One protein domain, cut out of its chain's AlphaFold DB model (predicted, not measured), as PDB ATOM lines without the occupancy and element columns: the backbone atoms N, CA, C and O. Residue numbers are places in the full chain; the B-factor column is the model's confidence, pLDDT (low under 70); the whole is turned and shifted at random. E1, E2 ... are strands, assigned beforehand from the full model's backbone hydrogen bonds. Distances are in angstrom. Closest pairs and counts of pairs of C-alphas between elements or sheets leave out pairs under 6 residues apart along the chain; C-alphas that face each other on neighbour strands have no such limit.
ATOM      1  N   VAL A   9     145.554 178.563 166.762       91.75
ATOM      2  CA  VAL A   9     145.501 179.956 167.216       91.75
ATOM      3  C   VAL A   9     146.783 180.658 166.793       91.75
ATOM      4  O   VAL A   9     147.879 180.290 167.211       91.75
ATOM      5  N   ILE A  10     146.635 181.685 165.963       92.88
ATOM      6  CA  ILE A  10     147.734 182.464 165.400       92.88
ATOM      7  C   ILE A  10     147.690 183.859 166.015       92.88
ATOM      8  O   ILE A  10     146.688 184.563 165.915       92.88
ATOM      9  N   ARG A  11     148.785 184.278 166.638       95.19
ATOM     10  CA  ARG A  11     149.018 185.666 167.019       95.19
ATOM     11  C   ARG A  11     149.589 186.425 165.831       95.19
ATOM     12  O   ARG A  11     150.594 185.997 165.269       95.19
ATOM     13  N   VAL A  12     148.972 187.550 165.505       97.50
ATOM     14  CA  VAL A  12     149.506 188.590 164.627       97.50
ATOM     15  C   VAL A  12     149.891 189.747 165.536       97.50
ATOM     16  O   VAL A  12     149.024 190.387 166.127       97.50
ATOM     17  N   LYS A  13     151.186 189.965 165.716       97.44
ATOM     18  CA  LYS A  13     151.714 191.019 166.572       97.44
ATOM     19  C   LYS A  13     152.096 192.228 165.723       97.44
ATOM     20  O   LYS A  13     152.765 192.047 164.706       97.44
ATOM     21  N   ILE A  14     151.673 193.418 166.141       97.69
ATOM     22  CA  ILE A  14     151.963 194.692 165.472       97.69
ATOM     23  C   ILE A  14     152.715 195.590 166.457       97.69
ATOM     24  O   ILE A  14     152.117 196.226 167.322       97.69
ATOM     25  N   ASP A  15     154.040 195.631 166.342       96.75
ATOM     26  CA  ASP A  15     154.889 196.441 167.213       96.75
ATOM     27  C   ASP A  15     155.096 197.848 166.632       96.75
ATOM     28  O   ASP A  15     155.561 198.008 165.505       96.75
ATOM     29  N   TRP A  16     154.819 198.875 167.434       95.81
ATOM     30  CA  TRP A  16     155.079 200.278 167.099       95.81
ATOM     31  C   TRP A  16     156.226 200.809 167.958       95.81
ATOM     32  O   TRP A  16     156.027 201.280 169.077       95.81
ATOM     33  N   LYS A  17     157.455 200.715 167.446       94.31
ATOM     34  CA  LYS A  17     158.648 201.270 168.105       94.31
ATOM     35  C   LYS A  17     158.974 202.626 167.496       94.31
ATOM     36  O   LYS A  17     159.842 202.740 166.636       94.31
ATOM     37  N   CYS A  18     158.245 203.648 167.925       95.25
ATOM     38  CA  CYS A  18     158.350 204.975 167.333       95.25
ATOM     39  C   CYS A  18     159.219 205.904 168.175       95.25
ATOM     40  O   CYS A  18     159.023 206.038 169.379       95.25
ATOM     41  N   ASN A  19     160.167 206.564 167.512       94.88
ATOM     42  CA  ASN A  19     160.880 207.701 168.074       94.88
ATOM     43  C   ASN A  19     160.154 208.985 167.638       94.88
ATOM     44  O   ASN A  19     160.197 209.335 166.459       94.88
ATOM     45  N   LEU A  20     159.497 209.657 168.588       94.69
ATOM     46  CA  LEU A  20     158.685 210.857 168.344       94.69
ATOM     47  C   LEU A  20     159.513 212.127 168.085       94.69
ATOM     48  O   LEU A  20     158.944 213.146 167.708       94.69
ATOM     49  N   ASP A  21     160.840 212.054 168.219       96.00
ATOM     50  CA  ASP A  21     161.752 213.142 167.848       96.00
ATOM     51  C   ASP A  21     162.025 213.182 166.331       96.00
ATOM     52  O   ASP A  21     162.625 214.125 165.817       96.00
ATOM     53  N   LYS A  22     161.618 212.140 165.592       91.75
ATOM     54  CA  LYS A  22     161.749 212.049 164.131       91.75
ATOM     55  C   LYS A  22     160.410 212.318 163.445       91.75
ATOM     56  O   LYS A  22     159.350 212.239 164.055       91.75
ATOM     57  N   LEU A  23     160.461 212.575 162.135       92.38
ATOM     58  CA  LEU A  23     159.258 212.658 161.302       92.38
ATOM     59  C   LEU A  23     158.390 211.403 161.473       92.38
ATOM     60  O   LEU A  23     158.912 210.284 161.446       92.38
ATOM     61  N   LEU A  24     157.074 211.609 161.593       90.62
ATOM     62  CA  LEU A  24     156.069 210.557 161.806       90.62
ATOM     63  C   LEU A  24     156.096 209.464 160.729       90.62
ATOM     64  O   LEU A  24     155.746 208.327 161.013       90.62
ATOM     65  N   GLU A  25     156.571 209.774 159.523       93.62
ATOM     66  CA  GLU A  25     156.732 208.813 158.425       93.62
ATOM     67  C   GLU A  25     157.687 207.653 158.763       93.62
ATOM     68  O   GLU A  25     157.590 206.578 158.177       93.62
ATOM     69  N   HIS A  26     158.584 207.833 159.741       92.19
ATOM     70  CA  HIS A  26     159.480 206.774 160.216       92.19
ATOM     71  C   HIS A  26     158.840 205.849 161.263       92.19
ATOM     72  O   HIS A  26     159.436 204.834 161.630       92.19
ATOM     73  N   CYS A  27     157.656 206.189 161.775       95.75
ATOM     74  CA  CYS A  27     156.897 205.367 162.713       95.75
ATOM     75  C   CYS A  27     156.098 204.323 161.920       95.75
ATOM     76  O   CYS A  27     154.922 204.517 161.625       95.75
ATOM     77  N   LEU A  28     156.763 203.233 161.529       96.00
ATOM     78  CA  LEU A  28     156.154 202.127 160.786       96.00
ATOM     79  C   LEU A  28     155.943 200.906 161.695       96.00
ATOM     80  O   LEU A  28     156.784 200.639 162.558       96.00
ATOM     81  N   PRO A  29     154.852 200.144 161.502       96.94
ATOM     82  CA  PRO A  29     154.598 198.942 162.280       96.94
ATOM     83  C   PRO A  29     155.534 197.798 161.879       96.94
ATOM     84  O   PRO A  29     155.755 197.534 160.695       96.94
ATOM     85  N   GLU A  30     156.013 197.056 162.871       97.06
ATOM     86  CA  GLU A  30     156.732 195.797 162.698       97.06
ATOM     87  C   GLU A  30     155.762 194.625 162.933       97.06
ATOM     88  O   GLU A  30     155.226 194.448 164.029       97.06
ATOM     89  N   TYR A  31     155.516 193.819 161.896       97.50
ATOM     90  CA  TYR A  31     154.614 192.667 161.972       97.50
ATOM     91  C   TYR A  31     155.374 191.386 162.317       97.50
ATOM     92  O   TYR A  31     156.355 191.041 161.659       97.50
ATOM     93  N   SER A  32     154.875 190.618 163.285       96.75
ATOM     94  CA  SER A  32     155.372 189.268 163.566       96.75
ATOM     95  C   SER A  32     154.237 188.281 163.830       96.75
ATOM     96  O   SER A  32     153.145 188.652 164.258       96.75
ATOM     97  N   PHE A  33     154.476 186.999 163.550       95.38
ATOM     98  CA  PHE A  33     153.468 185.945 163.658       95.38
ATOM     99  C   PHE A  33     153.937 184.857 164.619       95.38
ATOM    100  O   PHE A  33     155.085 184.422 164.562       95.38
ATOM    101  N   GLY A  34     153.041 184.390 165.487       91.31
ATOM    102  CA  GLY A  34     153.337 183.325 166.443       91.31
ATOM    103  C   GLY A  34     152.190 182.335 166.557       91.31
ATOM    104  O   GLY A  34     151.026 182.713 166.478       91.31
ATOM    105  N   ARG A  35     152.498 181.056 166.766       89.31
ATOM    106  CA  ARG A  35     151.481 180.042 167.063       89.31
ATOM    107  C   ARG A  35     151.275 179.958 168.573       89.31
ATOM    108  O   ARG A  35     152.221 179.656 169.293       89.31
ATOM    109  N   LEU A  36     150.055 180.217 169.043       87.12
ATOM    110  CA  LEU A  36     149.722 180.220 170.473       87.12
ATOM    111  C   LEU A  36     149.201 178.873 170.974       87.12
ATOM    112  O   LEU A  36     149.336 178.578 172.153       87.12
ATOM    113  N   ASP A  37     148.667 178.027 170.093       77.81
ATOM    114  CA  ASP A  37     148.231 176.663 170.426       77.81
ATOM    115  C   ASP A  37     149.393 175.635 170.420       77.81
ATOM    116  O   ASP A  37     149.204 174.466 170.083       77.81
ATOM    117  N   GLY A  38     150.620 176.078 170.744       69.19
ATOM    118  CA  GLY A  38     151.827 175.243 170.898       69.19
ATOM    119  C   GLY A  38     151.814 174.389 172.184       69.19
ATOM    120  O   GLY A  38     151.078 174.699 173.111       69.19
ATOM    121  N   PRO A  39     152.574 173.277 172.249       55.00
ATOM    122  CA  PRO A  39     152.038 171.976 172.619       55.00
ATOM    123  C   PRO A  39     152.068 171.719 174.128       55.00
ATOM    124  O   PRO A  39     153.082 171.268 174.661       55.00
ATOM    125  N   TYR A  40     150.919 171.818 174.791       52.06
ATOM    126  CA  TYR A  40     150.661 170.902 175.902       52.06
ATOM    127  C   TYR A  40     150.474 169.510 175.285       52.06
ATOM    128  O   TYR A  40     149.373 169.109 174.915       52.06
ATOM    129  N   LYS A  41     151.593 168.796 175.075       53.00
ATOM    130  CA  LYS A  41     151.637 167.425 174.522       53.00
ATOM    131  C   LYS A  41     150.794 166.429 175.331       53.00
ATOM    132  O   LYS A  41     150.544 165.331 174.847       53.00
ATOM    133  N   GLU A  42     150.388 166.806 176.539       54.84
ATOM    134  CA  GLU A  42     149.669 165.961 177.489       54.84
ATOM    135  C   GLU A  42     148.146 165.994 177.303       54.84
ATOM    136  O   GLU A  42     147.459 165.063 177.717       54.84
ATOM    137  N   GLU A  43     147.597 167.001 176.614       57.78
ATOM    138  CA  GLU A  43     146.154 167.086 176.391       57.78
ATOM    139  C   GLU A  43     145.743 166.363 175.102       57.78
ATOM    140  O   GLU A  43     145.769 166.893 173.989       57.78
ATOM    141  N   THR A  44     145.314 165.113 175.255       60.12
ATOM    142  CA  THR A  44     144.814 164.274 174.154       60.12
ATOM    143  C   THR A  44     143.397 164.645 173.703       60.12
ATOM    144  O   THR A  44     142.966 164.233 172.624       60.12
ATOM    145  N   PHE A  45     142.667 165.443 174.490       59.06
ATOM    146  CA  PHE A  45     141.229 165.664 174.309       59.06
ATOM    147  C   PHE A  45     140.860 166.885 173.452       59.06
ATOM    148  O   PHE A  45     139.703 166.999 173.039       59.06
ATOM    149  N   SER A  46     141.791 167.798 173.144       66.50
ATOM    150  CA  SER A  46     141.500 168.995 172.331       66.50
ATOM    151  C   SER A  46     142.691 169.464 171.495       66.50
ATOM    152  O   SER A  46     143.255 170.534 171.692       66.50
ATOM    153  N   GLN A  47     143.047 168.655 170.495       76.38
ATOM    154  CA  GLN A  47     143.992 169.069 169.459       76.38
ATOM    155  C   GLN A  47     143.411 170.213 168.613       76.38
ATOM    156  O   GLN A  47     142.351 170.056 168.003       76.38
ATOM    157  N   GLY A  48     144.146 171.326 168.535       84.38
ATOM    158  CA  GLY A  48     143.824 172.486 167.698       84.38
ATOM    159  C   GLY A  48     142.603 173.296 168.162       84.38
ATOM    160  O   GLY A  48     141.948 172.981 169.156       84.38
ATOM    161  N   PHE A  49     142.290 174.374 167.439       89.50
ATOM    162  CA  PHE A  49     141.166 175.259 167.763       89.50
ATOM    163  C   PHE A  49     139.855 174.784 167.116       89.50
ATOM    164  O   PHE A  49     139.689 174.804 165.892       89.50
ATOM    165  N   ASN A  50     138.899 174.384 167.956       90.75
ATOM    166  CA  ASN A  50     137.575 173.934 167.534       90.75
ATOM    167  C   ASN A  50     136.490 174.370 168.528       90.75
ATOM    168  O   ASN A  50     136.764 174.564 169.710       90.75
ATOM    169  N   PHE A  51     135.253 174.507 168.053       91.88
ATOM    170  CA  PHE A  51     134.098 174.841 168.891       91.88
ATOM    171  C   PHE A  51     132.822 174.181 168.362       91.88
ATOM    172  O   PHE A  51     132.744 173.759 167.204       91.88
ATOM    173  N   ARG A  52     131.813 174.055 169.230       95.12
ATOM    174  CA  ARG A  52     130.500 173.505 168.881       95.12
ATOM    175  C   ARG A  52     129.437 174.587 169.002       95.12
ATOM    176  O   ARG A  52     129.405 175.299 169.998       95.12
ATOM    177  N   PHE A  53     128.553 174.667 168.018       96.81
ATOM    178  CA  PHE A  53     127.372 175.527 168.053       96.81
ATOM    179  C   PHE A  53     126.160 174.750 167.544       96.81
ATOM    180  O   PHE A  53     126.299 173.771 166.809       96.81
ATOM    181  N   ALA A  54     124.967 175.150 167.976       98.06
ATOM    182  CA  ALA A  54     123.733 174.455 167.644       98.06
ATOM    183  C   ALA A  54     122.747 175.398 166.954       98.06
ATOM    184  O   ALA A  54     122.443 176.470 167.475       98.06
ATOM    185  N   SER A  55     122.225 174.967 165.807       97.69
ATOM    186  CA  SER A  55     121.067 175.588 165.167       97.69
ATOM    187  C   SER A  55     119.805 174.900 165.677       97.69
ATOM    188  O   SER A  55     119.648 173.693 165.495       97.69
ATOM    189  N   HIS A  56     118.938 175.644 166.360       97.94
ATOM    190  CA  HIS A  56     117.706 175.120 166.947       97.94
ATOM    191  C   HIS A  56     116.529 175.406 166.020       97.94
ATOM    192  O   HIS A  56     116.403 176.511 165.497       97.94
ATOM    193  N   TRP A  57     115.659 174.422 165.829       97.56
ATOM    194  CA  TRP A  57     114.493 174.537 164.958       97.56
ATOM    195  C   TRP A  57     113.342 173.677 165.481       97.56
ATOM    196  O   TRP A  57     113.521 172.839 166.365       97.56
ATOM    197  N   LYS A  58     112.133 173.911 164.973       97.69
ATOM    198  CA  LYS A  58     110.936 173.149 165.344       97.69
ATOM    199  C   LYS A  58     110.285 172.563 164.104       97.69
ATOM    200  O   LYS A  58     110.222 173.225 163.071       97.69
ATOM    201  N   HIS A  59     109.763 171.351 164.224       96.44
ATOM    202  CA  HIS A  59     108.958 170.717 163.187       96.44
ATOM    203  C   HIS A  59     107.794 169.982 163.842       96.44
ATOM    204  O   HIS A  59     107.998 169.223 164.784       96.44
ATOM    205  N   GLN A  60     106.572 170.275 163.383       96.56
ATOM    206  CA  GLN A  60     105.327 169.713 163.929       96.56
ATOM    207  C   GLN A  60     105.219 169.837 165.465       96.56
ATOM    208  O   GLN A  60     104.814 168.914 166.159       96.56
ATOM    209  N   GLY A  61     105.635 170.982 166.021       94.81
ATOM    210  CA  GLY A  61     105.594 171.244 167.467       94.81
ATOM    211  C   GLY A  61     106.727 170.605 168.283       94.81
ATOM    212  O   GLY A  61     106.979 171.047 169.405       94.81
ATOM    213  N   GLN A  62     107.474 169.651 167.723       98.06
ATOM    214  CA  GLN A  62     108.648 169.063 168.366       98.06
ATOM    215  C   GLN A  62     109.894 169.928 168.135       98.06
ATOM    216  O   GLN A  62     110.106 170.483 167.053       98.06
ATOM    217  N   SER A  63     110.715 170.073 169.179       97.62
ATOM    218  CA  SER A  63     111.957 170.852 169.131       97.62
ATOM    219  C   SER A  63     113.136 169.972 168.729       97.62
ATOM    220  O   SER A  63     113.350 168.910 169.309       97.62
ATOM    221  N   PHE A  64     113.921 170.454 167.774       98.00
ATOM    222  CA  PHE A  64     115.101 169.798 167.229       98.00
ATOM    223  C   PHE A  64     116.304 170.742 167.270       98.00
ATOM    224  O   PHE A  64     116.178 171.965 167.403       98.00
ATOM    225  N   ARG A  65     117.500 170.168 167.132       97.62
ATOM    226  CA  ARG A  65     118.715 170.945 166.893       97.62
ATOM    227  C   ARG A  65     119.671 170.217 165.965       97.62
ATOM    228  O   ARG A  65     119.841 169.005 166.066       97.62
ATOM    229  N   THR A  66     120.367 170.990 165.147       98.12
ATOM    230  CA  THR A  66     121.539 170.550 164.395       98.12
ATOM    231  C   THR A  66     122.777 171.018 165.148       98.12
ATOM    232  O   THR A  66     123.007 172.221 165.268       98.12
ATOM    233  N   LEU A  67     123.550 170.078 165.700       98.12
ATOM    234  CA  LEU A  67     124.801 170.375 166.398       98.12
ATOM    235  C   LEU A  67     125.973 170.304 165.415       98.12
ATOM    236  O   LEU A  67     126.283 169.231 164.901       98.12
ATOM    237  N   THR A  68     126.662 171.422 165.218       97.25
ATOM    238  CA  THR A  68     127.824 171.527 164.332       97.25
ATOM    239  C   THR A  68     129.097 171.644 165.160       97.25
ATOM    240  O   THR A  68     129.168 172.449 166.088       97.25
ATOM    241  N   LYS A  69     130.123 170.857 164.820       94.75
ATOM    242  CA  LYS A  69     131.492 171.040 165.322       94.75
ATOM    243  C   LYS A  69     132.330 171.675 164.213       94.75
ATOM    244  O   LYS A  69     132.499 171.059 163.165       94.75
ATOM    245  N   ALA A  70     132.837 172.880 164.449       94.12
ATOM    246  CA  ALA A  70     133.679 173.605 163.505       94.12
ATOM    247  C   ALA A  70     135.142 173.610 163.962       94.12
ATOM    248  O   ALA A  70     135.433 173.704 165.156       94.12
ATOM    249  N   PHE A  71     136.045 173.530 162.990       92.56
ATOM    250  CA  PHE A  71     137.492 173.626 163.156       92.56
ATOM    251  C   PHE A  71     137.970 174.829 162.351       92.56
ATOM    252  O   PHE A  71     137.487 175.046 161.239       92.56
ATOM    253  N   GLY A  72     138.893 175.620 162.891       92.19
ATOM    254  CA  GLY A  72     139.324 176.826 162.193       92.19
ATOM    255  C   GLY A  72     140.554 177.484 162.789       92.19
ATOM    256  O   GLY A  72     141.070 177.072 163.826       92.19
ATOM    257  N   LEU A  73     141.025 178.521 162.104       92.38
ATOM    258  CA  LEU A  73     142.114 179.365 162.579       92.38
ATOM    259  C   LEU A  73     141.530 180.575 163.297       92.38
ATOM    260  O   LEU A  73     140.725 181.313 162.726       92.38
ATOM    261  N   ARG A  74     141.952 180.794 164.540       93.12
ATOM    262  CA  ARG A  74     141.662 182.027 165.270       93.12
ATOM    263  C   ARG A  74     142.874 182.941 165.203       93.12
ATOM    264  O   ARG A  74     143.941 182.574 165.687       93.12
ATOM    265  N   PHE A  75     142.685 184.137 164.660       95.12
ATOM    266  CA  PHE A  75     143.700 185.182 164.670       95.12
ATOM    267  C   PHE A  75     143.507 186.081 165.892       95.12
ATOM    268  O   PHE A  75     142.401 186.549 166.159       95.12
ATOM    269  N   ILE A  76     144.577 186.292 166.649       95.69
ATOM    270  CA  ILE A  76     144.638 187.244 167.760       95.69
ATOM    271  C   ILE A  76     145.563 188.370 167.321       95.69
ATOM    272  O   ILE A  76     146.739 188.120 167.074       95.69
ATOM    273  N   ILE A  77     145.028 189.582 167.212       96.94
ATOM    274  CA  ILE A  77     145.783 190.773 166.818       96.94
ATOM    275  C   ILE A  77     146.166 191.523 168.093       96.94
ATOM    276  O   ILE A  77     145.296 191.758 168.934       96.94
ATOM    277  N   SER A  78     147.451 191.840 168.264       90.81
ATOM    278  CA  SER A  78     147.969 192.511 169.467       90.81
ATOM    279  C   SER A  78     149.111 193.459 169.177       90.81
ATOM    280  O   SER A  78     149.980 193.023 168.390       90.81
TER     281      SER A  78
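Overview. This is residues 9 to 78 of the 78 residues of the protein "Hypothetical protein" of Rotaria socialis (UniProt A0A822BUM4). A small three-stranded sheet, E2, E1 and E5, and a long two-stranded hairpin, E3 and E4, form the two arms of a wide bend, where E4 runs on into E5. The loop between E1 and E2 sticks out with residues 20 to 25 beyond the small sheet, residues 58 to 63 make the free tip of the long hairpin, and residues 40 to 46 stick out near the bend. The printed part has 70 residues with no named helix and five named strands, E1 to E5 in that order along the chain; the class is all strand. The small sheet is mixed, in the order E2, E1, E5, and the sheet of E3 and E4 is antiparallel. The whole is extended, with a radius of gyration of the C-alphas of 21.6 A and spans of 71 by 35 by 12 A.

Along the chain. E1, residues 9 to 15, begins at C-alpha 9 at (145.501, 179.956, 167.216) and is 19.0 A long from first to last C-alpha. E2, residues 30 to 35, is 17.2 A long. E3, residues 50 to 59, is 29.1 A long and ends at C-alpha 59 at (108.958, 170.717, 163.187). E4, residues 62 to 71, is 29.7 A long. E5, residues 73 to 77, is 12.7 A long and ends at C-alpha 77 at (145.783, 190.773, 166.818).

Arrangement. E1 is the inner strand of its sheet, and E2 and E5 are the edge strands. E1 and E2 are a hairpin, antiparallel at 160 degrees between their directions, with N 11 and O 34 at 2.7 A and N 32 and O 13 at 2.9 A, within hydrogen-bond range. E1 and E5 are parallel at 21 degrees, with N 12 and O 76 at 2.8 A; their C-alphas 11 and 76 face each other at 4.7 A. E3 and E4 are a hairpin too, antiparallel at 159 degrees, with N 51 and O 70 at 3.0 A and N 64 and O 57 at 2.8 A. E4 runs on into E5 across one residue, Gly 72, at 69 degrees; the two meet only through their link. E3 is apart from E1, E2 and E5, and E4 is apart from E1 and E2.

Size, cuts and confidence. The C-alphas of Asp 21 and Gln 60, the two farthest apart, are 71.3 A from each other. The printed part has no cut and ends at the chain's last residue, Ser 78. The links E1 to E2 and E2 to E3 are long, 14 residues each; those from E3 to E4 and E4 to E5 are tight. The mean pLDDT of the printed part is 89.6, and residues 38 to 46 are under 70.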